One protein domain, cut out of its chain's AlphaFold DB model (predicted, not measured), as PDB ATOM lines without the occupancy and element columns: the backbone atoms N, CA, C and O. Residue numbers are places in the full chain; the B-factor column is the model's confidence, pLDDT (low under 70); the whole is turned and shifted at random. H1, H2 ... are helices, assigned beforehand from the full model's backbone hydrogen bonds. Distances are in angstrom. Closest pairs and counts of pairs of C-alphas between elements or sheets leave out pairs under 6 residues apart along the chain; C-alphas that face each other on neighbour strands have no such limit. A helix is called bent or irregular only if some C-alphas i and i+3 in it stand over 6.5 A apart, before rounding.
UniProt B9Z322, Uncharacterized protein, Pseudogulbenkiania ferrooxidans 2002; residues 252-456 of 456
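What this domain is: This is residues 252 to 456 of the 456 residues of an uncharacterized protein of Pseudogulbenkiania ferrooxidans 2002 (UniProt B9Z322). A helical body bears a long, thin arm: in the body H1, H2 and H7 form a bundle, three helices side by side, H6 crosses H2 and H7, and H3 and H8 pack on H2. The arm is the helical hairpin of H4 and H5, which reaches far from the body and makes much of the length. The printed part has 205 residues with eight named helices, H1 to H8 in chain order, and no named strand; its class is all helix. The whole is extended, with a radius of gyration of the C-alphas of 27.1 A and spans of 96 by 45 by 33 A.

How they stand to each other: H1, residues 252 to 266, forms a helical hairpin with H2, residues 270 to 293; they touch closest at the C-alphas of Ala 261 and Cys 273, 4.2 A apart, at a shallow tilt of 22 degrees, opposite ways. H2 is the hub, touching five helices. Its residues 278 to 289 touch residues 303 to 310 of H3, residues 303 to 318, closest at the C-alphas of Glu 282 and Leu 303, 5.1 A apart. H4, residues 328 to 339, and H5, residues 346 to 374, form a second helical hairpin; their closest C-alphas, those of Ile 335 and Leu 352, are 7.1 A apart. H6, residues 386 to 404, touches H7, residues 412 to 434, at a steep tilt of 47 degrees, with the C-alphas of Ser 391 and Ser 421 closest at 4.4 A. H7 touches H2 at a shallow tilt of 18 degrees, the same way, with the C-alphas of Val 274 and Cys 415 closest at 5.7 A. H8, residues 442 to 453, touches H2 at a steep tilt of 59 degrees, with the C-alphas of Tyr 293 and Ala 442 closest at 5.5 A. Every O i to N i+4 pair is within hydrogen-bond range in H2, H3, H5, H6 and H8, against 9 of 11 in H1, 5 of 8 in H4 and 18 of 19 in H7.

Where its parts are: H1 begins with C-alpha 252 at (170.377, 199.287, 223.404). From first to last C-alpha H2 measures 34.1 A, H5 41.6 A, H6 26.8 A and H7 33.6 A. H5 begins with C-alpha 346 at (232.789, 231.321, 179.663), and H8 ends with C-alpha 453 at (197.678, 202.538, 217.194). H1 and H4 are only just irregular: C-alphas 253 and 256 are 6.6 A apart, and C-alphas 330 and 333 are 6.9 A apart.

The domain as a whole: The two C-alphas farthest apart, those of Asp 267 and Asn 343, are 96.6 A apart. The printed part has no cut, and the link from H5 to H6 is long, with 11 residues. Residues 340 to 347 and 371 to 378 stand free, of which 371 to 374 belong to H5. The mean pLDDT of the printed part is 85.8; residues 319 to 324, 373 to 380, 405 to 406 and 454 to 456 are under 70.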
ATOM      1  N   GLU A 252     171.706 199.918 223.407       87.56
ATOM      2  CA  GLU A 252     170.377 199.287 223.404       87.56
ATOM      3  C   GLU A 252     169.909 198.854 222.015       87.56
ATOM      4  O   GLU A 252     169.328 197.781 221.876       87.56
ATOM      5  N   HIS A 253     170.206 199.632 220.975       88.69
ATOM      6  CA  HIS A 253     169.775 199.332 219.609       88.69
ATOM      7  C   HIS A 253     170.501 198.127 218.988       88.69
ATOM      8  O   HIS A 253     169.956 197.492 218.088       88.69
ATOM      9  N   LEU A 254     171.684 197.754 219.497       88.88
ATOM     10  CA  LEU A 254     172.394 196.537 219.083       88.88
ATOM     11  C   LEU A 254     171.828 195.275 219.750       88.88
ATOM     12  O   LEU A 254     171.942 194.177 219.201       88.88
ATOM     13  N   ARG A 255     171.196 195.406 220.925       88.25
ATOM     14  CA  ARG A 255     170.718 194.263 221.721       88.25
ATOM     15  C   ARG A 255     169.750 193.347 220.959       88.25
ATOM     16  O   ARG A 255     169.946 192.135 221.035       88.25
ATOM     17  N   PRO A 256     168.760 193.845 220.191       88.69
ATOM     18  CA  PRO A 256     167.877 192.980 219.411       88.69
ATOM     19  C   PRO A 256     168.613 192.160 218.344       88.69
ATOM     20  O   PRO A 256     168.251 191.012 218.108       88.69
ATOM     21  N   LEU A 257     169.645 192.723 217.704       89.69
ATOM     22  CA  LEU A 257     170.416 192.029 216.664       89.69
ATOM     23  C   LEU A 257     171.264 190.906 217.264       89.69
ATOM     24  O   LEU A 257     171.215 189.774 216.787       89.69
ATOM     25  N   VAL A 258     171.980 191.190 218.354       88.94
ATOM     26  CA  VAL A 258     172.793 190.173 219.035       88.94
ATOM     27  C   VAL A 258     171.895 189.120 219.698       88.94
ATOM     28  O   VAL A 258     172.198 187.936 219.631       88.94
ATOM     29  N   GLY A 259     170.749 189.512 220.267       86.81
ATOM     30  CA  GLY A 259     169.762 188.574 220.814       86.81
ATOM     31  C   GLY A 259     169.225 187.601 219.759       86.81
ATOM     32  O   GLY A 259     169.186 186.397 220.003       86.81
ATOM     33  N   LYS A 260     168.902 188.095 218.554       89.19
ATOM     34  CA  LYS A 260     168.541 187.240 217.409       89.19
ATOM     35  C   LYS A 260     169.667 186.285 217.027       89.19
ATOM     36  O   LYS A 260     169.395 185.121 216.761       89.19
ATOM     37  N   ALA A 261     170.917 186.748 217.022       90.88
ATOM     38  CA  ALA A 261     172.056 185.885 216.720       90.88
ATOM     39  C   ALA A 261     172.185 184.723 217.717       90.88
ATOM     40  O   ALA A 261     172.388 183.587 217.302       90.88
ATOM     41  N   VAL A 262     172.012 184.991 219.018       88.75
ATOM     42  CA  VAL A 262     172.021 183.947 220.057       88.75
ATOM     43  C   VAL A 262     170.897 182.936 219.828       88.75
ATOM     44  O   VAL A 262     171.161 181.739 219.844       88.75
ATOM     45  N   ALA A 263     169.673 183.401 219.557       86.94
ATOM     46  CA  ALA A 263     168.543 182.514 219.274       86.94
ATOM     47  C   ALA A 263     168.805 181.628 218.041       86.94
ATOM     48  O   ALA A 263     168.672 180.412 218.114       86.94
ATOM     49  N   HIS A 264     169.282 182.218 216.940       91.38
ATOM     50  CA  HIS A 264     169.637 181.467 215.735       91.38
ATOM     51  C   HIS A 264     170.752 180.444 215.970       91.38
ATOM     52  O   HIS A 264     170.719 179.376 215.371       91.38
ATOM     53  N   PHE A 265     171.725 180.743 216.834       90.88
ATOM     54  CA  PHE A 265     172.753 179.774 217.209       90.88
ATOM     55  C   PHE A 265     172.161 178.580 217.969       90.88
ATOM     56  O   PHE A 265     172.519 177.442 217.677       90.88
ATOM     57  N   THR A 266     171.252 178.831 218.915       87.12
ATOM     58  CA  THR A 266     170.547 177.777 219.664       87.12
ATOM     59  C   THR A 266     169.675 176.908 218.758       87.12
ATOM     60  O   THR A 266     169.643 175.698 218.946       87.12
ATOM     61  N   ASP A 267     169.046 177.501 217.743       88.19
ATOM     62  CA  ASP A 267     168.229 176.796 216.743       88.19
ATOM     63  C   ASP A 267     169.066 176.104 215.643       88.19
ATOM     64  O   ASP A 267     168.525 175.679 214.622       88.19
ATOM     65  N   GLU A 268     170.394 176.046 215.801       92.50
ATOM     66  CA  GLU A 268     171.356 175.523 214.818       92.50
ATOM     67  C   GLU A 268     171.300 176.213 213.435       92.50
ATOM     68  O   GLU A 268     171.832 175.722 212.435       92.50
ATOM     69  N   ASN A 269     170.709 177.409 213.362       93.62
ATOM     70  CA  ASN A 269     170.663 178.242 212.166       93.62
ATOM     71  C   ASN A 269     171.877 179.183 212.104       93.62
ATOM     72  O   ASN A 269     171.805 180.405 212.274       93.62
ATOM     73  N   TYR A 270     173.035 178.588 211.833       95.25
ATOM     74  CA  TYR A 270     174.329 179.270 211.858       95.25
ATOM     75  C   TYR A 270     174.457 180.400 210.818       95.25
ATOM     76  O   TYR A 270     175.107 181.419 211.067       95.25
ATOM     77  N   THR A 271     173.801 180.269 209.661       94.62
ATOM     78  CA  THR A 271     173.848 181.292 208.598       94.62
ATOM     79  C   THR A 271     173.132 182.577 209.020       94.62
ATOM     80  O   THR A 271     173.666 183.677 208.831       94.62
ATOM     81  N   ASP A 272     171.956 182.454 209.640       93.81
ATOM     82  CA  ASP A 272     171.201 183.614 210.120       93.81
ATOM     83  C   ASP A 272     171.834 184.216 211.380       93.81
ATOM     84  O   ASP A 272     171.835 185.439 211.541       93.81
ATOM     85  N   CYS A 273     172.481 183.393 212.212       95.19
ATOM     86  CA  CYS A 273     173.314 183.864 213.318       95.19
ATOM     87  C   CYS A 273     174.423 184.812 212.828       95.19
ATOM     88  O   CYS A 273     174.494 185.966 213.260       95.19
ATOM     89  N   VAL A 274     175.263 184.364 211.886       96.19
ATOM     90  CA  VAL A 274     176.333 185.202 211.308       96.19
ATOM     91  C   VAL A 274     175.760 186.433 210.609       96.19
ATOM     92  O   VAL A 274     176.337 187.516 210.687       96.19
ATOM     93  N   SER A 275     174.606 186.301 209.954       94.19
ATOM     94  CA  SER A 275     173.950 187.424 209.287       94.19
ATOM     95  C   SER A 275     173.511 188.514 210.264       94.19
ATOM     96  O   SER A 275     173.781 189.689 210.016       94.19
ATOM     97  N   ALA A 276     172.902 188.142 211.391       94.44
ATOM     98  CA  ALA A 276     172.500 189.080 212.438       94.44
ATOM     99  C   ALA A 276     173.709 189.795 213.073       94.44
ATOM    100  O   ALA A 276     173.668 191.011 213.273       94.44
ATOM    101  N   ILE A 277     174.811 189.076 213.314       96.50
ATOM    102  CA  ILE A 277     176.074 189.667 213.795       96.50
ATOM    103  C   ILE A 277     176.715 190.589 212.755       96.50
ATOM    104  O   ILE A 277     177.261 191.635 213.108       96.50
ATOM    105  N   GLY A 278     176.636 190.238 211.470       95.44
ATOM    106  CA  GLY A 278     177.110 191.091 210.386       95.44
ATOM    107  C   GLY A 278     176.379 192.431 210.350       95.44
ATOM    108  O   GLY A 278     177.031 193.466 210.284       95.44
ATOM    109  N   LEU A 279     175.049 192.423 210.491       94.25
ATOM    110  CA  LEU A 279     174.242 193.648 210.567       94.25
ATOM    111  C   LEU A 279     174.595 194.500 211.797       94.25
ATOM    112  O   LEU A 279     174.705 195.718 211.693       94.25
ATOM    113  N   ALA A 280     174.812 193.873 212.958       95.38
ATOM    114  CA  ALA A 280     175.257 194.593 214.153       95.38
ATOM    115  C   ALA A 280     176.647 195.224 213.953       95.38
ATOM    116  O   ALA A 280     176.891 196.351 214.377       95.38
ATOM    117  N   SER A 281     177.550 194.516 213.272       96.81
ATOM    118  CA  SER A 281     178.880 195.021 212.921       96.81
ATOM    119  C   SER A 281     178.824 196.183 211.920       96.81
ATOM    120  O   SER A 281     179.586 197.136 212.061       96.81
ATOM    121  N   GLU A 282     177.922 196.136 210.934       95.44
ATOM    122  CA  GLU A 282     177.693 197.224 209.969       95.44
ATOM    123  C   GLU A 282     177.248 198.511 210.668       95.44
ATOM    124  O   GLU A 282     177.759 199.590 210.363       95.44
ATOM    125  N   ASP A 283     176.364 198.400 211.660       94.88
ATOM    126  CA  ASP A 283     175.947 199.545 212.467       94.88
ATOM    127  C   ASP A 283     177.116 200.132 213.279       94.88
ATOM    128  O   ASP A 283     177.338 201.343 213.266       94.88
ATOM    129  N   VAL A 284     177.945 199.291 213.906       95.88
ATOM    130  CA  VAL A 284     179.140 199.761 214.631       95.88
ATOM    131  C   VAL A 284     180.140 200.448 213.693       95.88
ATOM    132  O   VAL A 284     180.638 201.523 214.026       95.88
ATOM    133  N   LEU A 285     180.418 199.885 212.512       95.38
ATOM    134  CA  LEU A 285     181.295 200.521 211.519       95.38
ATOM    135  C   LEU A 285     180.717 201.839 210.994       95.38
ATOM    136  O   LEU A 285     181.472 202.786 210.773       95.38
ATOM    137  N   THR A 286     179.396 201.927 210.846       94.88
ATOM    138  CA  THR A 286     178.715 203.177 210.487       94.88
ATOM    139  C   THR A 286     178.918 204.222 211.582       94.88
ATOM    140  O   THR A 286     179.374 205.322 211.289       94.88
ATOM    141  N   GLN A 287     178.717 203.871 212.858       93.56
ATOM    142  CA  GLN A 287     178.988 204.782 213.976       93.56
ATOM    143  C   GLN A 287     180.447 205.262 213.995       93.56
ATOM    144  O   GLN A 287     180.696 206.447 214.230       93.56
ATOM    145  N   ILE A 288     181.406 204.362 213.749       94.00
ATOM    146  CA  ILE A 288     182.833 204.702 213.649       94.00
ATOM    147  C   ILE A 288     183.050 205.713 212.523       94.00
ATOM    148  O   ILE A 288     183.678 206.749 212.747       94.00
ATOM    149  N   TYR A 289     182.504 205.441 211.335       93.56
ATOM    150  CA  TYR A 289     182.605 206.327 210.179       93.56
ATOM    151  C   TYR A 289     182.054 207.714 210.504       93.56
ATOM    152  O   TYR A 289     182.771 208.712 210.408       93.56
ATOM    153  N   GLU A 290     180.800 207.783 210.947       92.75
ATOM    154  CA  GLU A 290     180.114 209.055 211.153       92.75
ATOM    155  C   GLU A 290     180.758 209.873 212.271       92.75
ATOM    156  O   GLU A 290     180.808 211.101 212.206       92.75
ATOM    157  N   THR A 291     181.338 209.199 213.264       90.62
ATOM    158  CA  THR A 291     182.039 209.853 214.368       90.62
ATOM    159  C   THR A 291     183.417 210.372 213.960       90.62
ATOM    160  O   THR A 291     183.725 211.539 214.209       90.62
ATOM    161  N   LEU A 292     184.260 209.530 213.349       90.19
ATOM    162  CA  LEU A 292     185.632 209.906 212.987       90.19
ATOM    163  C   LEU A 292     185.662 210.937 211.857       90.19
ATOM    164  O   LEU A 292     186.519 211.822 211.844       90.19
ATOM    165  N   TYR A 293     184.720 210.845 210.918       90.12
ATOM    166  CA  TYR A 293     184.657 211.743 209.769       90.12
ATOM    167  C   TYR A 293     183.726 212.939 209.979       90.12
ATOM    168  O   TYR A 293     183.907 213.937 209.286       90.12
ATOM    169  N   ARG A 294     182.813 212.894 210.965       88.56
ATOM    170  CA  ARG A 294     181.755 213.904 211.200       88.56
ATOM    171  C   ARG A 294     180.852 214.113 209.983       88.56
ATOM    172  O   ARG A 294     180.398 215.220 209.705       88.56
ATOM    173  N   GLU A 295     180.602 213.034 209.257       90.56
ATOM    174  CA  GLU A 295     179.815 213.003 208.028       90.56
ATOM    175  C   GLU A 295     178.758 211.911 208.147       90.56
ATOM    176  O   GLU A 295     179.065 210.835 208.644       90.56
ATOM    177  N   GLN A 296     177.542 212.151 207.660       88.44
ATOM    178  CA  GLN A 296     176.536 211.092 207.579       88.44
ATOM    179  C   GLN A 296     176.813 210.163 206.403       88.44
ATOM    180  O   GLN A 296     177.163 210.610 205.302       88.44
ATOM    181  N   LEU A 297     176.599 208.868 206.615       87.25
ATOM    182  CA  LEU A 297     176.683 207.896 205.539       87.25
ATOM    183  C   LEU A 297     175.450 208.035 204.629       87.25
ATOM    184  O   LEU A 297     174.313 207.828 205.042       87.25
ATOM    185  N   THR A 298     175.655 208.400 203.363       75.44
ATOM    186  CA  THR A 298     174.546 208.718 202.436       75.44
ATOM    187  C   THR A 298     173.903 207.495 201.776       75.44
ATOM    188  O   THR A 298     172.849 207.617 201.154       75.44
ATOM    189  N   LYS A 299     174.528 206.316 201.874       80.12
ATOM    190  CA  LYS A 299     174.049 205.058 201.281       80.12
ATOM    191  C   LYS A 299     174.311 203.898 202.234       80.12
ATOM    192  O   LYS A 299     175.337 203.889 202.901       80.12
ATOM    193  N   GLY A 300     173.428 202.901 202.233       79.94
ATOM    194  CA  GLY A 300     173.687 201.632 202.913       79.94
ATOM    195  C   GLY A 300     174.842 200.903 202.230       79.94
ATOM    196  O   GLY A 300     174.716 200.503 201.073       79.94
ATOM    197  N   LEU A 301     175.963 200.778 202.932       88.88
ATOM    198  CA  LEU A 301     177.143 200.041 202.491       88.88
ATOM    199  C   LEU A 301     177.211 198.711 203.244       88.88
ATOM    200  O   LEU A 301     176.880 198.645 204.425       88.88
ATOM    201  N   THR A 302     177.643 197.651 202.562       89.81
ATOM    202  CA  THR A 302     177.909 196.368 203.226       89.81
ATOM    203  C   THR A 302     179.133 196.475 204.131       89.81
ATOM    204  O   THR A 302     179.962 197.369 203.962       89.81
ATOM    205  N   LEU A 303     179.300 195.525 205.057       90.69
ATOM    206  CA  LEU A 303     180.436 195.508 205.986       90.69
ATOM    207  C   LEU A 303     181.804 195.703 205.300       90.69
ATOM    208  O   LEU A 303     182.624 196.496 205.760       90.69
ATOM    209  N   GLY A 304     182.040 195.006 204.182       90.62
ATOM    210  CA  GLY A 304     183.288 195.132 203.421       90.62
ATOM    211  C   GLY A 304     183.453 196.512 202.786       90.62
ATOM    212  O   GLY A 304     184.515 197.113 202.892       90.62
ATOM    213  N   GLN A 305     182.378 197.053 202.209       92.50
ATOM    214  CA  GLN A 305     182.384 198.390 201.613       92.50
ATOM    215  C   GLN A 305     182.618 199.487 202.661       92.50
ATOM    216  O   GLN A 305     183.341 200.439 202.386       92.50
ATOM    217  N   LEU A 306     182.045 199.348 203.863       92.69
ATOM    218  CA  LEU A 306     182.284 200.261 204.984       92.69
ATOM    219  C   LEU A 306     183.750 200.248 205.419       92.69
ATOM    220  O   LEU A 306     184.346 201.310 205.586       92.69
ATOM    221  N   ALA A 307     184.334 199.059 205.592       91.94
ATOM    222  CA  ALA A 307     185.736 198.924 205.974       91.94
ATOM    223  C   ALA A 307     186.676 199.534 204.917       91.94
ATOM    224  O   ALA A 307     187.594 200.280 205.264       91.94
ATOM    225  N   ASP A 308     186.415 199.277 203.632       90.12
ATOM    226  CA  ASP A 308     187.197 199.838 202.528       90.12
ATOM    227  C   ASP A 308     187.088 201.371 202.468       90.12
ATOM    228  O   ASP A 308     188.108 202.052 202.346       90.12
ATOM    229  N   GLU A 309     185.882 201.928 202.614       90.44
ATOM    230  CA  GLU A 309     185.645 203.379 202.625       90.44
ATOM    231  C   GLU A 309     186.365 204.059 203.802       90.44
ATOM    232  O   GLU A 309     187.060 205.065 203.624       90.44
ATOM    233  N   LEU A 310     186.262 203.478 205.004       90.00
ATOM    234  CA  LEU A 310     186.957 203.941 206.206       90.00
ATOM    235  C   LEU A 310     188.479 204.004 205.984       90.00
ATOM    236  O   LEU A 310     189.105 205.013 206.320       90.00
ATOM    237  N   HIS A 311     189.079 202.964 205.398       88.06
ATOM    238  CA  HIS A 311     190.515 202.938 205.104       88.06
ATOM    239  C   HIS A 311     190.912 203.894 203.975       88.06
ATOM    240  O   HIS A 311     191.942 204.565 204.080       88.06
ATOM    241  N   ALA A 312     190.114 203.985 202.908       86.25
ATOM    242  CA  ALA A 312     190.382 204.862 201.773       86.25
ATOM    243  C   ALA A 312     190.366 206.340 202.187       86.25
ATOM    244  O   ALA A 312     191.293 207.089 201.858       86.25
ATOM    245  N   LYS A 313     189.363 206.754 202.973       86.50
ATOM    246  CA  LYS A 313     189.281 208.118 203.510       86.50
ATOM    247  C   LYS A 313     190.430 208.446 204.448       86.50
ATOM    248  O   LYS A 313     190.981 209.545 204.368       86.50
ATOM    249  N   ALA A 314     190.830 207.498 205.294       85.50
ATOM    250  CA  ALA A 314     191.996 207.689 206.137       85.50
ATOM    251  C   ALA A 314     193.240 207.898 205.275       85.50
ATOM    252  O   ALA A 314     193.884 208.940 205.372       85.50
ATOM    253  N   ALA A 315     193.529 206.980 204.351       83.00
ATOM    254  CA  ALA A 315     194.685 207.078 203.466       83.00
ATOM    255  C   ALA A 315     194.750 208.419 202.708       83.00
ATOM    256  O   ALA A 315     195.825 209.012 202.613       83.00
ATOM    257  N   ALA A 316     193.612 208.947 202.243       82.12
ATOM    258  CA  ALA A 316     193.544 210.249 201.580       82.12
ATOM    259  C   ALA A 316     194.014 211.416 202.474       82.12
ATOM    260  O   ALA A 316     194.681 212.326 201.985       82.12
ATOM    261  N   ARG A 317     193.728 211.372 203.782       79.38
ATOM    262  CA  ARG A 317     194.120 212.411 204.758       79.38
ATOM    263  C   ARG A 317     195.584 212.328 205.198       79.38
ATOM    264  O   ARG A 317     196.159 213.337 205.603       79.38
ATOM    265  N   PHE A 318     196.202 211.154 205.091       74.56
ATOM    266  CA  PHE A 318     197.622 210.941 205.407       74.56
ATOM    267  C   PHE A 318     198.525 210.892 204.169       74.56
ATOM    268  O   PHE A 318     199.735 210.683 204.302       74.56
ATOM    269  N   LYS A 319     197.974 211.093 202.964       67.50
ATOM    270  CA  LYS A 319     198.757 211.117 201.729       67.50
ATOM    271  C   LYS A 319     199.782 212.251 201.817       67.50
ATOM    272  O   LYS A 319     199.433 213.432 201.811       67.50
ATOM    273  N   LYS A 320     201.068 211.901 201.937       59.44
ATOM    274  CA  LYS A 320     202.157 212.889 201.909       59.44
ATOM    275  C   LYS A 320     202.080 213.647 200.587       59.44
ATOM    276  O   LYS A 320     201.936 213.018 199.540       59.44
ATOM    277  N   LYS A 321     202.202 214.979 200.647       55.97
ATOM    278  CA  LYS A 321     202.340 215.843 199.464       55.97
ATOM    279  C   LYS A 321     203.386 215.210 198.543       55.97
ATOM    280  O   LYS A 321     204.517 214.985 198.976       55.97
ATOM    281  N   GLU A 322     202.991 214.848 197.326       59.41
ATOM    282  CA  GLU A 322     203.949 214.372 196.335       59.41
ATOM    283  C   GLU A 322     204.966 215.496 196.107       59.41
ATOM    284  O   GLU A 322     204.587 216.649 195.894       59.41
ATOM    285  N   GLU A 323     206.255 215.183 196.246       62.44
ATOM    286  CA  GLU A 323     207.314 216.129 195.898       62.44
ATOM    287  C   GLU A 323     207.151 216.488 194.421       62.44
ATOM    288  O   GLU A 323     207.042 215.595 193.575       62.44
ATOM    289  N   SER A 324     207.090 217.785 194.119       68.00
ATOM    290  CA  SER A 324     206.966 218.274 192.749       68.00
ATOM    291  C   SER A 324     208.141 217.776 191.912       68.00
ATOM    292  O   SER A 324     209.291 217.891 192.337       68.00
ATOM    293  N   VAL A 325     207.851 217.252 190.722       77.06
ATOM    294  CA  VAL A 325     208.878 216.843 189.758       77.06
ATOM    295  C   VAL A 325     209.714 218.075 189.382       77.06
ATOM    296  O   VAL A 325     209.119 219.083 188.992       77.06
ATOM    297  N   PRO A 326     211.056 218.035 189.501       79.56
ATOM    298  CA  PRO A 326     211.908 219.126 189.035       79.56
ATOM    299  C   PRO A 326     211.674 219.407 187.542       79.56
ATOM    300  O   PRO A 326     211.709 218.490 186.721       79.56
ATOM    301  N   ASP A 327     211.411 220.667 187.186       83.31
ATOM    302  CA  ASP A 327     211.024 221.052 185.825       83.31
ATOM    303  C   ASP A 327     212.222 221.538 184.992       83.31
ATOM    304  O   ASP A 327     212.678 222.677 185.123       83.31
ATOM    305  N   PHE A 328     212.701 220.684 184.082       80.19
ATOM    306  CA  PHE A 328     213.753 221.018 183.109       80.19
ATOM    307  C   PHE A 328     213.328 222.074 182.088       80.19
ATOM    308  O   PHE A 328     214.185 222.763 181.531       80.19
ATOM    309  N   SER A 329     212.023 222.240 181.865       81.50
ATOM    310  CA  SER A 329     211.486 223.195 180.892       81.50
ATOM    311  C   SER A 329     211.819 224.635 181.280       81.50
ATOM    312  O   SER A 329     212.001 225.480 180.406       81.50
ATOM    313  N   SER A 330     211.990 224.899 182.579       81.19
ATOM    314  CA  SER A 330     212.383 226.204 183.117       81.19
ATOM    315  C   SER A 330     213.787 226.668 182.691       81.19
ATOM    316  O   SER A 330     214.034 227.871 182.629       81.19
ATOM    317  N   LEU A 331     214.695 225.745 182.341       83.75
ATOM    318  CA  LEU A 331     216.062 226.060 181.893       83.75
ATOM    319  C   LEU A 331     216.184 226.216 180.376       83.75
ATOM    320  O   LEU A 331     217.171 226.764 179.886       83.75
ATOM    321  N   TYR A 332     215.201 225.741 179.615       82.50
ATOM    322  CA  TYR A 332     215.254 225.761 178.156       82.50
ATOM    323  C   TYR A 332     215.339 227.182 177.558       82.50
ATOM    324  O   TYR A 332     216.150 227.381 176.651       82.50
ATOM    325  N   PRO A 333     214.600 228.196 178.061       84.88
ATOM    326  CA  PRO A 333     214.738 229.576 177.590       84.88
ATOM    327  C   PRO A 333     216.133 230.155 177.853       84.88
ATOM    328  O   PRO A 333     216.701 230.801 176.977       84.88
ATOM    329  N   ASP A 334     216.698 229.868 179.031       83.69
ATOM    330  CA  ASP A 334     218.036 230.301 179.449       83.69
ATOM    331  C   ASP A 334     219.134 229.697 178.554       83.69
ATOM    332  O   ASP A 334     220.083 230.383 178.175       83.69
ATOM    333  N   ILE A 335     218.992 228.417 178.191       83.56
ATOM    334  CA  ILE A 335     219.908 227.713 177.283       83.56
ATOM    335  C   ILE A 335     219.769 228.255 175.861       83.56
ATOM    336  O   ILE A 335     220.774 228.542 175.219       83.56
ATOM    337  N   LYS A 336     218.538 228.432 175.372       84.62
ATOM    338  CA  LYS A 336     218.280 228.947 174.023       84.62
ATOM    339  C   LYS A 336     218.850 230.355 173.840       84.62
ATOM    340  O   LYS A 336     219.568 230.597 172.879       84.62
ATOM    341  N   ALA A 337     218.615 231.244 174.807       83.88
ATOM    342  CA  ALA A 337     219.166 232.596 174.794       83.88
ATOM    343  C   ALA A 337     220.705 232.609 174.781       83.88
ATOM    344  O   ALA A 337     221.302 233.492 174.177       83.88
ATOM    345  N   ALA A 338     221.348 231.633 175.426       81.56
ATOM    346  CA  ALA A 338     222.802 231.504 175.420       81.56
ATOM    347  C   ALA A 338     223.359 230.927 174.111       81.56
ATOM    348  O   ALA A 338     224.460 231.290 173.713       81.56
ATOM    349  N   VAL A 339     222.617 230.042 173.439       82.25
ATOM    350  CA  VAL A 339     222.993 229.494 172.122       82.25
ATOM    351  C   VAL A 339     222.922 230.567 171.031       82.25
ATOM    352  O   VAL A 339     223.753 230.566 170.126       82.25
ATOM    353  N   ASP A 340     221.970 231.494 171.144       84.25
ATOM    354  CA  ASP A 340     221.768 232.582 170.181       84.25
ATOM    355  C   ASP A 340     222.713 233.793 170.418       84.25
ATOM    356  O   ASP A 340     222.711 234.744 169.633       84.25
ATOM    357  N   ASP A 341     223.540 233.777 171.475       83.75
ATOM    358  CA  ASP A 341     224.479 234.857 171.821       83.75
ATOM    359  C   ASP A 341     225.865 234.651 171.180       83.75
ATOM    360  O   ASP A 341     226.658 233.800 171.590       83.75
ATOM    361  N   ALA A 342     226.194 235.491 170.193       72.88
ATOM    362  CA  ALA A 342     227.472 235.455 169.476       72.88
ATOM    363  C   ALA A 342     228.702 235.810 170.344       72.88
ATOM    364  O   ALA A 342     229.826 235.530 169.932       72.88
ATOM    365  N   ASN A 343     228.510 236.405 171.530       83.19
ATOM    366  CA  ASN A 343     229.575 236.814 172.456       83.19
ATOM    367  C   ASN A 343     229.485 236.096 173.815       83.19
ATOM    368  O   ASN A 343     229.856 236.654 174.855       83.19
ATOM    369  N   LEU A 344     229.003 234.852 173.821       82.12
ATOM    370  CA  LEU A 344     228.788 234.084 175.042       82.12
ATOM    371  C   LEU A 344     230.070 233.944 175.883       82.12
ATOM    372  O   LEU A 344     231.047 233.300 175.493       82.12
ATOM    373  N   SER A 345     230.054 234.515 177.090       86.12
ATOM    374  CA  SER A 345     231.199 234.436 178.001       86.12
ATOM    375  C   SER A 345     231.332 233.046 178.652       86.12
ATOM    376  O   SER A 345     230.324 232.435 179.030       86.12
ATOM    377  N   PRO A 346     232.565 232.565 178.919       83.56
ATOM    378  CA  PRO A 346     232.789 231.321 179.663       83.56
ATOM    379  C   PRO A 346     232.117 231.290 181.047       83.56
ATOM    380  O   PRO A 346     231.698 230.233 181.518       83.56
ATOM    381  N   ALA A 347     231.970 232.452 181.695       83.62
ATOM    382  CA  ALA A 347     231.302 232.578 182.989       83.62
ATOM    383  C   ALA A 347     229.798 232.259 182.907       83.62
ATOM    384  O   ALA A 347     229.266 231.575 183.783       83.62
ATOM    385  N   ARG A 348     229.123 232.693 181.833       82.31
ATOM    386  CA  ARG A 348     227.697 232.418 181.611       82.31
ATOM    387  C   ARG A 348     227.446 230.944 181.293       82.31
ATOM    388  O   ARG A 348     226.492 230.365 181.808       82.31
ATOM    389  N   VAL A 349     228.341 230.314 180.529       84.25
ATOM    390  CA  VAL A 349     228.315 228.859 180.285       84.25
ATOM    391  C   VAL A 349     228.437 228.091 181.601       84.25
ATOM    392  O   VAL A 349     227.644 227.190 181.871       84.25
ATOM    393  N   ALA A 350     229.389 228.471 182.459       84.38
ATOM    394  CA  ALA A 350     229.584 227.829 183.756       84.38
ATOM    395  C   ALA A 350     228.361 227.971 184.683       84.38
ATOM    396  O   ALA A 350     228.040 227.041 185.423       84.38
ATOM    397  N   GLU A 351     227.654 229.103 184.639       87.69
ATOM    398  CA  GLU A 351     226.413 229.316 185.394       87.69
ATOM    399  C   GLU A 351     225.290 228.375 184.932       87.69
ATOM    400  O   GLU A 351     224.659 227.717 185.760       87.69
ATOM    401  N   LEU A 352     225.075 228.253 183.617       86.50
ATOM    402  CA  LEU A 352     224.071 227.345 183.050       86.50
ATOM    403  C   LEU A 352     224.396 225.882 183.357       86.50
ATOM    404  O   LEU A 352     223.509 225.130 183.759       86.50
ATOM    405  N   LEU A 353     225.670 225.493 183.250       86.12
ATOM    406  CA  LEU A 353     226.124 224.156 183.631       86.12
ATOM    407  C   LEU A 353     225.876 223.876 185.117       86.12
ATOM    408  O   LEU A 353     225.419 222.790 185.456       86.12
ATOM    409  N   ARG A 354     226.103 224.848 186.012       88.25
ATOM    410  CA  ARG A 354     225.772 224.699 187.441       88.25
ATOM    411  C   ARG A 354     224.274 224.531 187.673       88.25
ATOM    412  O   ARG A 354     223.891 223.654 188.441       88.25
ATOM    413  N   LYS A 355     223.426 225.325 187.009       87.12
ATOM    414  CA  LYS A 355     221.963 225.175 187.102       87.12
ATOM    415  C   LYS A 355     221.512 223.790 186.623       87.12
ATOM    416  O   LYS A 355     220.721 223.142 187.301       87.12
ATOM    417  N   LEU A 356     222.068 223.311 185.509       87.50
ATOM    418  CA  LEU A 356     221.770 221.991 184.954       87.50
ATOM    419  C   LEU A 356     222.249 220.853 185.868       87.50
ATOM    420  O   LEU A 356     221.516 219.892 186.089       87.50
ATOM    421  N   LEU A 357     223.452 220.968 186.438       87.75
ATOM    422  CA  LEU A 357     223.984 220.002 187.403       87.75
ATOM    423  C   LEU A 357     223.143 219.956 188.683       87.75
ATOM    424  O   LEU A 357     222.858 218.866 189.174       87.75
ATOM    425  N   ASN A 358     222.705 221.109 189.193       87.56
ATOM    426  CA  ASN A 358     221.831 221.177 190.364       87.56
ATOM    427  C   ASN A 358     220.470 220.535 190.083       87.56
ATOM    428  O   ASN A 358     220.028 219.693 190.860       87.56
ATOM    429  N   LEU A 359     219.846 220.854 188.944       87.88
ATOM    430  CA  LEU A 359     218.555 220.278 188.572       87.88
ATOM    431  C   LEU A 359     218.656 218.764 188.311       87.88
ATOM    432  O   LEU A 359     217.778 217.996 188.704       87.88
ATOM    433  N   SER A 360     219.759 218.311 187.711       86.44
ATOM    434  CA  SER A 360     220.075 216.887 187.547       86.44
ATOM    435  C   SER A 360     220.253 216.188 188.900       86.44
ATOM    436  O   SER A 360     219.691 215.117 189.125       86.44
ATOM    437  N   ALA A 361     220.960 216.811 189.847       86.88
ATOM    438  CA  ALA A 361     221.123 216.281 191.199       86.88
ATOM    439  C   ALA A 361     219.788 216.203 191.961       86.88
ATOM    440  O   ALA A 361     219.522 215.201 192.624       86.88
ATOM    441  N   GLU A 362     218.928 217.217 191.848       87.31
ATOM    442  CA  GLU A 362     217.574 217.211 192.418       87.31
ATOM    443  C   GLU A 362     216.694 216.125 191.795       87.31
ATOM    444  O   GLU A 362     216.013 215.393 192.511       87.31
ATOM    445  N   THR A 363     216.772 215.950 190.476       86.44
ATOM    446  CA  THR A 363     216.050 214.893 189.753       86.44
ATOM    447  C   THR A 363     216.516 213.510 190.187       86.44
ATOM    448  O   THR A 363     215.690 212.651 190.484       86.44
ATOM    449  N   ASN A 364     217.828 213.299 190.305       85.62
ATOM    450  CA  ASN A 364     218.385 212.043 190.800       85.62
ATOM    451  C   ASN A 364     217.948 211.758 192.242       85.62
ATOM    452  O   ASN A 364     217.592 210.624 192.550       85.62
ATOM    453  N   ARG A 365     217.896 212.774 193.116       86.12
ATOM    454  CA  ARG A 365     217.345 212.621 194.474       86.12
ATOM    455  C   ARG A 365     215.860 212.255 194.452       86.12
ATOM    456  O   ARG A 365     215.465 211.347 195.175       86.12
ATOM    457  N   HIS A 366     215.055 212.908 193.613       85.12
ATOM    458  CA  HIS A 366     213.629 212.603 193.466       85.12
ATOM    459  C   HIS A 366     213.395 211.172 192.951       85.12
ATOM    460  O   HIS A 366     212.563 210.437 193.488       85.12
ATOM    461  N   LEU A 367     214.156 210.747 191.938       83.62
ATOM    462  CA  LEU A 367     214.095 209.392 191.391       83.62
ATOM    463  C   LEU A 367     214.549 208.350 192.415       83.62
ATOM    464  O   LEU A 367     213.855 207.353 192.592       83.62
ATOM    465  N   GLN A 368     215.643 208.602 193.140       82.88
ATOM    466  CA  GLN A 368     216.100 207.721 194.214       82.88
ATOM    467  C   GLN A 368     215.037 207.597 195.314       82.88
ATOM    468  O   GLN A 368     214.697 206.489 195.714       82.88
ATOM    469  N   ALA A 369     214.425 208.710 195.733       79.44
ATOM    470  CA  ALA A 369     213.336 208.698 196.704       79.44
ATOM    471  C   ALA A 369     212.100 207.927 196.201       79.44
ATOM    472  O   ALA A 369     211.411 207.281 196.993       79.44
ATOM    473  N   ARG A 370     211.800 207.962 194.893       77.75
ATOM    474  CA  ARG A 370     210.747 207.132 194.279       77.75
ATOM    475  C   ARG A 370     211.114 205.650 194.253       77.75
ATOM    476  O   ARG A 370     210.269 204.832 194.600       77.75
ATOM    477  N   ILE A 371     212.345 205.305 193.886       79.12
ATOM    478  CA  ILE A 371     212.840 203.920 193.882       79.12
ATOM    479  C   ILE A 371     212.794 203.336 195.301       79.12
ATOM    480  O   ILE A 371     212.238 202.258 195.508       79.12
ATOM    481  N   ASP A 372     213.265 204.089 196.295       73.94
ATOM    482  CA  ASP A 372     213.236 203.689 197.705       73.94
ATOM    483  C   ASP A 372     211.802 203.518 198.239       73.94
ATOM    484  O   ASP A 372     211.564 202.698 199.131       73.94
ATOM    485  N   LYS A 373     210.834 204.279 197.704       67.62
ATOM    486  CA  LYS A 373     209.401 204.115 198.001       67.62
ATOM    487  C   LYS A 373     208.814 202.862 197.351       67.62
ATOM    488  O   LYS A 373     208.027 202.190 197.998       67.62
ATOM    489  N   ILE A 374     209.200 202.524 196.120       68.94
ATOM    490  CA  ILE A 374     208.735 201.303 195.435       68.94
ATOM    491  C   ILE A 374     209.241 200.044 196.161       68.94
ATOM    492  O   ILE A 374     208.525 199.049 196.242       68.94
ATOM    493  N   GLY A 375     210.448 200.094 196.736       55.62
ATOM    494  CA  GLY A 375     211.035 198.985 197.494       55.62
ATOM    495  C   GLY A 375     210.471 198.774 198.908       55.62
ATOM    496  O   GLY A 375     210.815 197.781 199.547       55.62
ATOM    497  N   LYS A 376     209.625 199.679 199.422       55.72
ATOM    498  CA  LYS A 376     209.025 199.572 200.762       55.72
ATOM    499  C   LYS A 376     207.508 199.437 200.620       55.72
ATOM    500  O   LYS A 376     206.898 200.344 200.060       55.72
ATOM    501  N   PRO A 377     206.874 198.364 201.132       53.81
ATOM    502  CA  PRO A 377     205.421 198.269 201.106       53.81
ATOM    503  C   PRO A 377     204.845 199.499 201.806       53.81
ATOM    504  O   PRO A 377     205.241 199.836 202.926       53.81
ATOM    505  N   GLU A 378     203.957 200.205 201.108       56.34
ATOM    506  CA  GLU A 378     203.288 201.383 201.636       56.34
ATOM    507  C   GLU A 378     202.602 200.968 202.944       56.34
ATOM    508  O   GLU A 378     201.743 200.081 202.948       56.34
ATOM    509  N   ARG A 379     203.039 201.530 204.081       57.31
ATOM    510  CA  ARG A 379     202.386 201.265 205.368       57.31
ATOM    511  C   ARG A 379     200.960 201.790 205.245       57.31
ATOM    512  O   ARG A 379     200.750 203.000 205.312       57.31
ATOM    513  N   ARG A 380     200.000 200.886 205.025       62.50
ATOM    514  CA  ARG A 380     198.575 201.220 205.063       62.50
ATOM    515  C   ARG A 380     198.305 201.892 206.397       62.50
ATOM    516  O   ARG A 380     198.690 201.371 207.442       62.50
ATOM    517  N   VAL A 381     197.668 203.054 206.349       70.50
ATOM    518  CA  VAL A 381     197.252 203.733 207.567       70.50
ATOM    519  C   VAL A 381     196.148 202.901 208.204       70.50
ATOM    520  O   VAL A 381     195.026 202.838 207.699       70.50
ATOM    521  N   ALA A 382     196.500 202.210 209.284       74.12
ATOM    522  CA  ALA A 382     195.557 201.455 210.081       74.12
ATOM    523  C   ALA A 382     194.852 202.421 211.037       74.12
ATOM    524  O   ALA A 382     195.481 203.049 211.883       74.12
ATOM    525  N   ILE A 383     193.540 202.555 210.865       83.12
ATOM    526  CA  ILE A 383     192.668 203.364 211.729       83.12
ATOM    527  C   ILE A 383     192.334 202.672 213.055       83.12
ATOM    528  O   ILE A 383     191.786 203.300 213.950       83.12
ATOM    529  N   TRP A 384     192.660 201.387 213.179       88.56
ATOM    530  CA  TRP A 384     192.462 200.576 214.374       88.56
ATOM    531  C   TRP A 384     193.630 199.595 214.560       88.56
ATOM    532  O   TRP A 384     194.364 199.336 213.599       88.56
ATOM    533  N   PRO A 385     193.817 199.029 215.768       89.69
ATOM    534  CA  PRO A 385     194.855 198.038 216.055       89.69
ATOM    535  C   PRO A 385     194.766 196.777 215.185       89.69
ATOM    536  O   PRO A 385     193.702 196.433 214.666       89.69
ATOM    537  N   GLU A 386     195.868 196.027 215.103       88.50
ATOM    538  CA  GLU A 386     195.959 194.794 214.305       88.50
ATOM    539  C   GLU A 386     194.896 193.752 214.679       88.50
ATOM    540  O   GLU A 386     194.267 193.178 213.792       88.50
ATOM    541  N   LEU A 387     194.630 193.556 215.975       90.50
ATOM    542  CA  LEU A 387     193.603 192.620 216.442       90.50
ATOM    543  C   LEU A 387     192.207 192.988 215.912       90.50
ATOM    544  O   LEU A 387     191.486 192.124 215.420       90.50
ATOM    545  N   VAL A 388     191.849 194.276 215.947       93.56
ATOM    546  CA  VAL A 388     190.569 194.769 215.412       93.56
ATOM    547  C   VAL A 388     190.530 194.586 213.902       93.56
ATOM    548  O   VAL A 388     189.523 194.136 213.365       93.56
ATOM    549  N   ASN A 389     191.641 194.857 213.215       91.94
ATOM    550  CA  ASN A 389     191.743 194.634 211.779       91.94
ATOM    551  C   ASN A 389     191.529 193.158 211.412       91.94
ATOM    552  O   ASN A 389     190.806 192.855 210.465       91.94
ATOM    553  N   HIS A 390     192.132 192.232 212.159       92.56
ATOM    554  CA  HIS A 390     191.914 190.800 211.970       92.56
ATOM    555  C   HIS A 390     190.437 190.436 212.167       92.56
ATOM    556  O   HIS A 390     189.841 189.810 211.292       92.56
ATOM    557  N   SER A 391     189.827 190.910 213.255       95.31
ATOM    558  CA  SER A 391     188.415 190.673 213.561       95.31
ATOM    559  C   SER A 391     187.457 191.242 212.509       95.31
ATOM    560  O   SER A 391     186.520 190.562 212.096       95.31
ATOM    561  N   VAL A 392     187.697 192.456 212.004       95.31
ATOM    562  CA  VAL A 392     186.893 193.044 210.918       95.31
ATOM    563  C   VAL A 392     187.002 192.198 209.647       95.31
ATOM    564  O   VAL A 392     185.986 191.889 209.025       95.31
ATOM    565  N   ASN A 393     188.206 191.753 209.284       94.12
ATOM    566  CA  ASN A 393     188.402 190.898 208.112       94.12
ATOM    567  C   ASN A 393     187.718 189.530 208.260       94.12
ATOM    568  O   ASN A 393     187.146 189.018 207.295       94.12
ATOM    569  N   GLU A 394     187.728 188.947 209.457       94.69
ATOM    570  CA  GLU A 394     186.967 187.732 209.742       94.69
ATOM    571  C   GLU A 394     185.459 187.936 209.635       94.69
ATOM    572  O   GLU A 394     184.780 187.133 208.994       94.69
ATOM    573  N   LEU A 395     184.932 189.019 210.208       95.69
ATOM    574  CA  LEU A 395     183.519 189.369 210.079       95.69
ATOM    575  C   LEU A 395     183.117 189.499 208.609       95.69
ATOM    576  O   LEU A 395     182.110 188.921 208.206       95.69
ATOM    577  N   ILE A 396     183.922 190.187 207.791       94.19
ATOM    578  CA  ILE A 396     183.693 190.321 206.344       94.19
ATOM    579  C   ILE A 396     183.691 188.947 205.675       94.19
ATOM    580  O   ILE A 396     182.779 188.634 204.907       94.19
ATOM    581  N   ARG A 397     184.675 188.099 205.992       93.75
ATOM    582  CA  ARG A 397     184.775 186.738 205.454       93.75
ATOM    583  C   ARG A 397     183.518 185.918 205.755       93.75
ATOM    584  O   ARG A 397     182.931 185.366 204.823       93.75
ATOM    585  N   TYR A 398     183.089 185.847 207.017       94.31
ATOM    586  CA  TYR A 398     181.923 185.050 207.413       94.31
ATOM    587  C   TYR A 398     180.607 185.662 206.916       94.31
ATOM    588  O   TYR A 398     179.737 184.937 206.436       94.31
ATOM    589  N   ARG A 399     180.474 186.994 206.931       92.06
ATOM    590  CA  ARG A 399     179.289 187.692 206.412       92.06
ATOM    591  C   ARG A 399     179.102 187.472 204.913       92.06
ATOM    592  O   ARG A 399     177.988 187.186 204.470       92.06
ATOM    593  N   ASN A 400     180.183 187.545 204.138       90.31
ATOM    594  CA  ASN A 400     180.152 187.247 202.707       90.31
ATOM    595  C   ASN A 400     179.811 185.775 202.455       90.31
ATOM    596  O   ASN A 400     179.031 185.470 201.552       90.31
ATOM    597  N   ALA A 401     180.347 184.866 203.273       89.81
ATOM    598  CA  ALA A 401     180.048 183.444 203.179       89.81
ATOM    599  C   ALA A 401     178.568 183.129 203.430       89.81
ATOM    600  O   ALA A 401     177.969 182.414 202.622       89.81
ATOM    601  N   ALA A 402     177.976 183.727 204.466       88.62
ATOM    602  CA  ALA A 402     176.552 183.618 204.772       88.62
ATOM    603  C   ALA A 402     175.663 184.219 203.665       88.62
ATOM    604  O   ALA A 402     174.639 183.642 203.308       88.62
ATOM    605  N   SER A 403     176.071 185.349 203.075       82.31
ATOM    606  CA  SER A 403     175.252 186.083 202.093       82.31
ATOM    607  C   SER A 403     175.306 185.499 200.675       82.31
ATOM    608  O   SER A 403     174.328 185.584 199.937       82.31
ATOM    609  N   HIS A 404     176.432 184.902 200.270       76.19
ATOM    610  CA  HIS A 404     176.668 184.488 198.878       76.19
ATOM    611  C   HIS A 404     176.783 182.972 198.665       76.19
ATOM    612  O   HIS A 404     177.264 182.552 197.613       76.19
ATOM    613  N   LYS A 405     176.341 182.138 199.624       66.06
ATOM    614  CA  LYS A 405     176.528 180.669 199.590       66.06
ATOM    615  C   LYS A 405     177.965 180.302 199.187       66.06
ATOM    616  O   LYS A 405     178.191 179.533 198.251       66.06
ATOM    617  N   SER A 406     178.946 180.935 199.835       68.56
ATOM    618  CA  SER A 406     180.352 180.698 199.493       68.56
ATOM    619  C   SER A 406     180.766 179.253 199.805       68.56
ATOM    620  O   SER A 406     180.067 178.530 200.507       68.56
ATOM    621  N   ARG A 407     181.953 178.844 199.340       70.56
ATOM    622  CA  ARG A 407     182.535 177.525 199.654       70.56
ATOM    623  C   ARG A 407     182.858 177.316 201.140       70.56
ATOM    624  O   ARG A 407     183.179 176.195 201.509       70.56
ATOM    625  N   ILE A 408     182.842 178.368 201.961       80.25
ATOM    626  CA  ILE A 408     183.098 178.262 203.400       80.25
ATOM    627  C   ILE A 408     181.796 177.810 204.078       80.25
ATOM    628  O   ILE A 408     180.835 178.585 204.066       80.25
ATOM    629  N   PRO A 409     181.741 176.595 204.654       86.88
ATOM    630  CA  PRO A 409     180.598 176.181 205.452       86.88
ATOM    631  C   PRO A 409     180.534 177.035 206.722       86.88
ATOM    632  O   PRO A 409     181.550 177.265 207.372       86.88
ATOM    633  N   ILE A 410     179.342 177.527 207.055       92.25
ATOM    634  CA  ILE A 410     179.101 178.272 208.292       92.25
ATOM    635  C   ILE A 410     178.548 177.295 209.324       92.25
ATOM    636  O   ILE A 410     177.401 176.863 209.209       92.25
ATOM    637  N   GLY A 411     179.381 176.927 210.294       93.81
ATOM    638  CA  GLY A 411     179.030 176.048 211.400       93.81
ATOM    639  C   GLY A 411     179.076 176.751 212.762       93.81
ATOM    640  O   GLY A 411     179.142 177.986 212.851       93.81
ATOM    641  N   PRO A 412     179.055 175.964 213.855       93.56
ATOM    642  CA  PRO A 412     179.083 176.493 215.214       93.56
ATOM    643  C   PRO A 412     180.337 177.323 215.508       93.56
ATOM    644  O   PRO A 412     180.265 178.338 216.204       93.56
ATOM    645  N   MET A 413     181.494 176.899 214.988       94.06
ATOM    646  CA  MET A 413     182.768 177.568 215.247       94.06
ATOM    647  C   MET A 413     182.838 178.929 214.553       94.06
ATOM    648  O   MET A 413     183.179 179.928 215.186       94.06
ATOM    649  N   GLU A 414     182.424 179.003 213.290       94.88
ATOM    650  CA  GLU A 414     182.370 180.250 212.527       94.88
ATOM    651  C   GLU A 414     181.418 181.259 213.179       94.88
ATOM    652  O   GLU A 414     181.730 182.448 213.237       94.88
ATOM    653  N   CYS A 415     180.296 180.799 213.745       95.56
ATOM    654  CA  CYS A 415     179.400 181.660 214.522       95.56
ATOM    655  C   CYS A 415     180.088 182.236 215.760       95.56
ATOM    656  O   CYS A 415     180.041 183.445 215.979       95.56
ATOM    657  N   ARG A 416     180.751 181.390 216.560       95.62
ATOM    658  CA  ARG A 416     181.474 181.826 217.768       95.62
ATOM    659  C   ARG A 416     182.572 182.835 217.421       95.62
ATOM    660  O   ARG A 416     182.655 183.878 218.065       95.62
ATOM    661  N   ARG A 417     183.350 182.576 216.363       95.12
ATOM    662  CA  ARG A 417     184.392 183.483 215.844       95.12
ATOM    663  C   ARG A 417     183.818 184.805 215.341       95.12
ATOM    664  O   ARG A 417     184.378 185.858 215.638       95.12
ATOM    665  N   ALA A 418     182.697 184.778 214.620       96.38
ATOM    666  CA  ALA A 418     182.036 185.992 214.150       96.38
ATOM    667  C   ALA A 418     181.577 186.867 215.325       96.38
ATOM    668  O   ALA A 418     181.858 188.061 215.353       96.38
ATOM    669  N   VAL A 419     180.928 186.277 216.331       95.81
ATOM    670  CA  VAL A 419     180.483 187.014 217.523       95.81
ATOM    671  C   VAL A 419     181.673 187.563 218.303       95.81
ATOM    672  O   VAL A 419     181.648 188.723 218.703       95.81
ATOM    673  N   PHE A 420     182.731 186.769 218.477       96.19
ATOM    674  CA  PHE A 420     183.968 187.227 219.104       96.19
ATOM    675  C   PHE A 420     184.568 188.428 218.383       96.19
ATOM    676  O   PHE A 420     184.843 189.450 219.008       96.19
ATOM    677  N   SER A 421     184.694 188.350 217.062       96.81
ATOM    678  CA  SER A 421     185.218 189.448 216.260       96.81
ATOM    679  C   SER A 421     184.353 190.709 216.343       96.81
ATOM    680  O   SER A 421     184.881 191.821 216.398       96.81
ATOM    681  N   PHE A 422     183.030 190.556 216.436       97.06
ATOM    682  CA  PHE A 422     182.123 191.669 216.716       97.06
ATOM    683  C   PHE A 422     182.348 192.266 218.112       97.06
ATOM    684  O   PHE A 422     182.431 193.487 218.243       97.06
ATOM    685  N   VAL A 423     182.493 191.435 219.148       95.69
ATOM    686  CA  VAL A 423     182.787 191.896 220.514       95.69
ATOM    687  C   VAL A 423     184.115 192.653 220.550       95.69
ATOM    688  O   VAL A 423     184.164 193.739 221.122       95.69
ATOM    689  N   VAL A 424     185.165 192.152 219.893       95.56
ATOM    690  CA  VAL A 424     186.462 192.841 219.777       95.56
ATOM    691  C   VAL A 424     186.294 194.228 219.149       95.56
ATOM    692  O   VAL A 424     186.752 195.217 219.727       95.56
ATOM    693  N   LEU A 425     185.595 194.319 218.012       96.19
ATOM    694  CA  LEU A 425     185.324 195.587 217.328       96.19
ATOM    695  C   LEU A 425     184.549 196.563 218.224       96.19
ATOM    696  O   LEU A 425     184.965 197.708 218.405       96.19
ATOM    697  N   LEU A 426     183.441 196.112 218.814       95.81
ATOM    698  CA  LEU A 426     182.586 196.944 219.656       95.81
ATOM    699  C   LEU A 426     183.328 197.439 220.902       95.81
ATOM    700  O   LEU A 426     183.241 198.614 221.249       95.81
ATOM    701  N   ARG A 427     184.065 196.560 221.588       92.88
ATOM    702  CA  ARG A 427     184.794 196.913 222.813       92.88
ATOM    703  C   ARG A 427     185.934 197.876 222.527       92.88
ATOM    704  O   ARG A 427     186.119 198.818 223.299       92.88
ATOM    705  N   TRP A 428     186.654 197.686 221.421       93.81
ATOM    706  CA  TRP A 428     187.616 198.681 220.956       93.81
ATOM    707  C   TRP A 428     186.928 200.022 220.698       93.81
ATOM    708  O   TRP A 428     187.367 201.030 221.246       93.81
ATOM    709  N   TRP A 429     185.813 200.036 219.962       94.56
ATOM    710  CA  TRP A 429     185.123 201.277 219.624       94.56
ATOM    711  C   TRP A 429     184.627 202.040 220.854       94.56
ATOM    712  O   TRP A 429     184.832 203.248 220.976       94.56
ATOM    713  N   LEU A 430     184.021 201.334 221.812       92.94
ATOM    714  CA  LEU A 430     183.565 201.932 223.064       92.94
ATOM    715  C   LEU A 430     184.720 202.567 223.848       92.94
ATOM    716  O   LEU A 430     184.537 203.644 224.410       92.94
ATOM    717  N   ARG A 431     185.906 201.941 223.865       92.12
ATOM    718  CA  ARG A 431     187.109 202.514 224.491       92.12
ATOM    719  C   ARG A 431     187.614 203.720 223.707       92.12
ATOM    720  O   ARG A 431     187.798 204.781 224.298       92.12
ATOM    721  N   GLU A 432     187.777 203.593 222.394       91.62
ATOM    722  CA  GLU A 432     188.308 204.660 221.540       91.62
ATOM    723  C   GLU A 432     187.444 205.922 221.631       91.62
ATOM    724  O   GLU A 432     187.964 207.017 221.830       91.62
ATOM    725  N   ARG A 433     186.114 205.769 221.623       91.50
ATOM    726  CA  ARG A 433     185.163 206.879 221.761       91.50
ATOM    727  C   ARG A 433     185.349 207.682 223.055       91.50
ATOM    728  O   ARG A 433     185.106 208.885 223.050       91.50
ATOM    729  N   THR A 434     185.781 207.053 224.152       91.25
ATOM    730  CA  THR A 434     186.068 207.768 225.416       91.25
ATOM    731  C   THR A 434     187.366 208.573 225.375       91.25
ATOM    732  O   THR A 434     187.541 209.482 226.180       91.25
ATOM    733  N   LEU A 435     188.257 208.268 224.430       90.38
ATOM    734  CA  LEU A 435     189.547 208.935 224.241       90.38
ATOM    735  C   LEU A 435     189.487 210.060 223.195       90.38
ATOM    736  O   LEU A 435     190.489 210.746 222.975       90.38
ATOM    737  N   ILE A 436     188.348 210.232 222.519       89.50
ATOM    738  CA  ILE A 436     188.148 211.292 221.530       89.50
ATOM    739  C   ILE A 436     187.909 212.620 222.248       89.50
ATOM    740  O   ILE A 436     186.959 212.777 223.014       89.50
ATOM    741  N   ASP A 437     188.750 213.603 221.935       89.56
ATOM    742  CA  ASP A 437     188.519 214.996 222.298       89.56
ATOM    743  C   ASP A 437     187.585 215.650 221.273       89.56
ATOM    744  O   ASP A 437     187.964 215.933 220.133       89.56
ATOM    745  N   TRP A 438     186.343 215.896 221.684       90.00
ATOM    746  CA  TRP A 438     185.301 216.457 220.822       90.00
ATOM    747  C   TRP A 438     185.550 217.913 220.414       90.00
ATOM    748  O   TRP A 438     184.926 218.381 219.458       90.00
ATOM    749  N   SER A 439     186.472 218.617 221.079       90.88
ATOM    750  CA  SER A 439     186.860 219.977 220.693       90.88
ATOM    751  C   SER A 439     187.721 220.019 219.424       90.88
ATOM    752  O   SER A 439     187.753 221.042 218.740       90.88
ATOM    753  N   LYS A 440     188.369 218.903 219.070       90.44
ATOM    754  CA  LYS A 440     189.253 218.792 217.906       90.44
ATOM    755  C   LYS A 440     188.483 218.647 216.596       90.44
ATOM    756  O   LYS A 440     187.322 218.234 216.567       90.44
ATOM    757  N   SER A 441     189.135 218.975 215.488       89.50
ATOM    758  CA  SER A 441     188.624 218.707 214.140       89.50
ATOM    759  C   SER A 441     188.655 217.207 213.803       89.50
ATOM    760  O   SER A 441     189.365 216.424 214.435       89.50
ATOM    761  N   ALA A 442     187.908 216.789 212.774       87.25
ATOM    762  CA  ALA A 442     187.892 215.393 212.317       87.25
ATOM    763  C   ALA A 442     189.292 214.887 211.904       87.25
ATOM    764  O   ALA A 442     189.642 213.737 212.161       87.25
ATOM    765  N   ASP A 443     190.114 215.751 211.301       86.94
ATOM    766  CA  ASP A 443     191.478 215.406 210.887       86.94
ATOM    767  C   ASP A 443     192.415 215.208 212.082       86.94
ATOM    768  O   ASP A 443     193.256 214.311 212.066       86.94
ATOM    769  N   GLU A 444     192.276 216.030 213.121       88.06
ATOM    770  CA  GLU A 444     193.057 215.905 214.355       88.06
ATOM    771  C   GLU A 444     192.666 214.652 215.140       88.06
ATOM    772  O   GLU A 444     193.547 213.905 215.557       88.06
ATOM    773  N   ILE A 445     191.365 214.366 215.270       87.62
ATOM    774  CA  ILE A 445     190.871 213.142 215.922       87.62
ATOM    775  C   ILE A 445     191.416 211.895 215.216       87.62
ATOM    776  O   ILE A 445     191.882 210.960 215.868       87.62
ATOM    777  N   LEU A 446     191.388 211.884 213.879       87.38
ATOM    778  CA  LEU A 446     191.879 210.756 213.094       87.38
ATOM    779  C   LEU A 446     193.400 210.580 213.226       87.38
ATOM    780  O   LEU A 446     193.872 209.451 213.351       87.38
ATOM    781  N   LYS A 447     194.169 211.678 213.227       86.50
ATOM    782  CA  LYS A 447     195.620 211.647 213.487       86.50
ATOM    783  C   LYS A 447     195.929 211.081 214.864       86.50
ATOM    784  O   LYS A 447     196.725 210.150 214.950       86.50
ATOM    785  N   ASP A 448     195.257 211.572 215.901       86.94
ATOM    786  CA  ASP A 448     195.433 211.078 217.267       86.94
ATOM    787  C   ASP A 448     195.142 209.572 217.361       86.94
ATOM    788  O   ASP A 448     195.910 208.828 217.971       86.94
ATOM    789  N   SER A 449     194.055 209.112 216.733       85.75
ATOM    790  CA  SER A 449     193.667 207.697 216.723       85.75
ATOM    791  C   SER A 449     194.722 206.822 216.032       85.75
ATOM    792  O   SER A 449     195.233 205.867 216.620       85.75
ATOM    793  N   VAL A 450     195.162 207.203 214.829       84.88
ATOM    794  CA  VAL A 450     196.213 206.485 214.086       84.88
ATOM    795  C   VAL A 450     197.543 206.468 214.847       84.88
ATOM    796  O   VAL A 450     198.224 205.440 214.890       84.88
ATOM    797  N   GLU A 451     197.932 207.581 215.471       83.69
ATOM    798  CA  GLU A 451     199.169 207.662 216.250       83.69
ATOM    799  C   GLU A 451     199.139 206.775 217.497       83.69
ATOM    800  O   GLU A 451     200.158 206.155 217.816       83.69
ATOM    801  N   ARG A 452     197.986 206.669 218.176       84.62
ATOM    802  CA  ARG A 452     197.799 205.743 219.305       84.62
ATOM    803  C   ARG A 452     198.024 204.292 218.886       84.62
ATOM    804  O   ARG A 452     198.624 203.534 219.642       84.62
ATOM    805  N   HIS A 453     197.584 203.915 217.689       80.31
ATOM    806  CA  HIS A 453     197.678 202.538 217.194       80.31
ATOM    807  C   HIS A 453     199.008 202.211 216.508       80.31
ATOM    808  O   HIS A 453     199.343 201.046 216.358       80.31
ATOM    809  N   SER A 454     199.786 203.224 216.122       68.31
ATOM    810  CA  SER A 454     201.099 203.040 215.486       68.31
ATOM    811  C   SER A 454     202.254 202.852 216.483       68.31
ATOM    812  O   SER A 454     203.382 202.593 216.062       68.31
ATOM    813  N   LYS A 455     202.005 203.064 217.784       55.19
ATOM    814  CA  LYS A 455     203.011 203.050 218.866       55.19
ATOM    815  C   LYS A 455     202.923 201.832 219.798       55.19
ATOM    816  O   LYS A 455     203.763 201.726 220.690       55.19
ATOM    817  N   GLY A 456     201.929 200.965 219.618       46.00
ATOM    818  CA  GLY A 456     201.804 199.667 220.293       46.00
ATOM    819  C   GLY A 456     202.052 198.550 219.300       46.00
ATOM    820  O   GLY A 456     202.638 197.536 219.729       46.00
TER     821      GLY A 456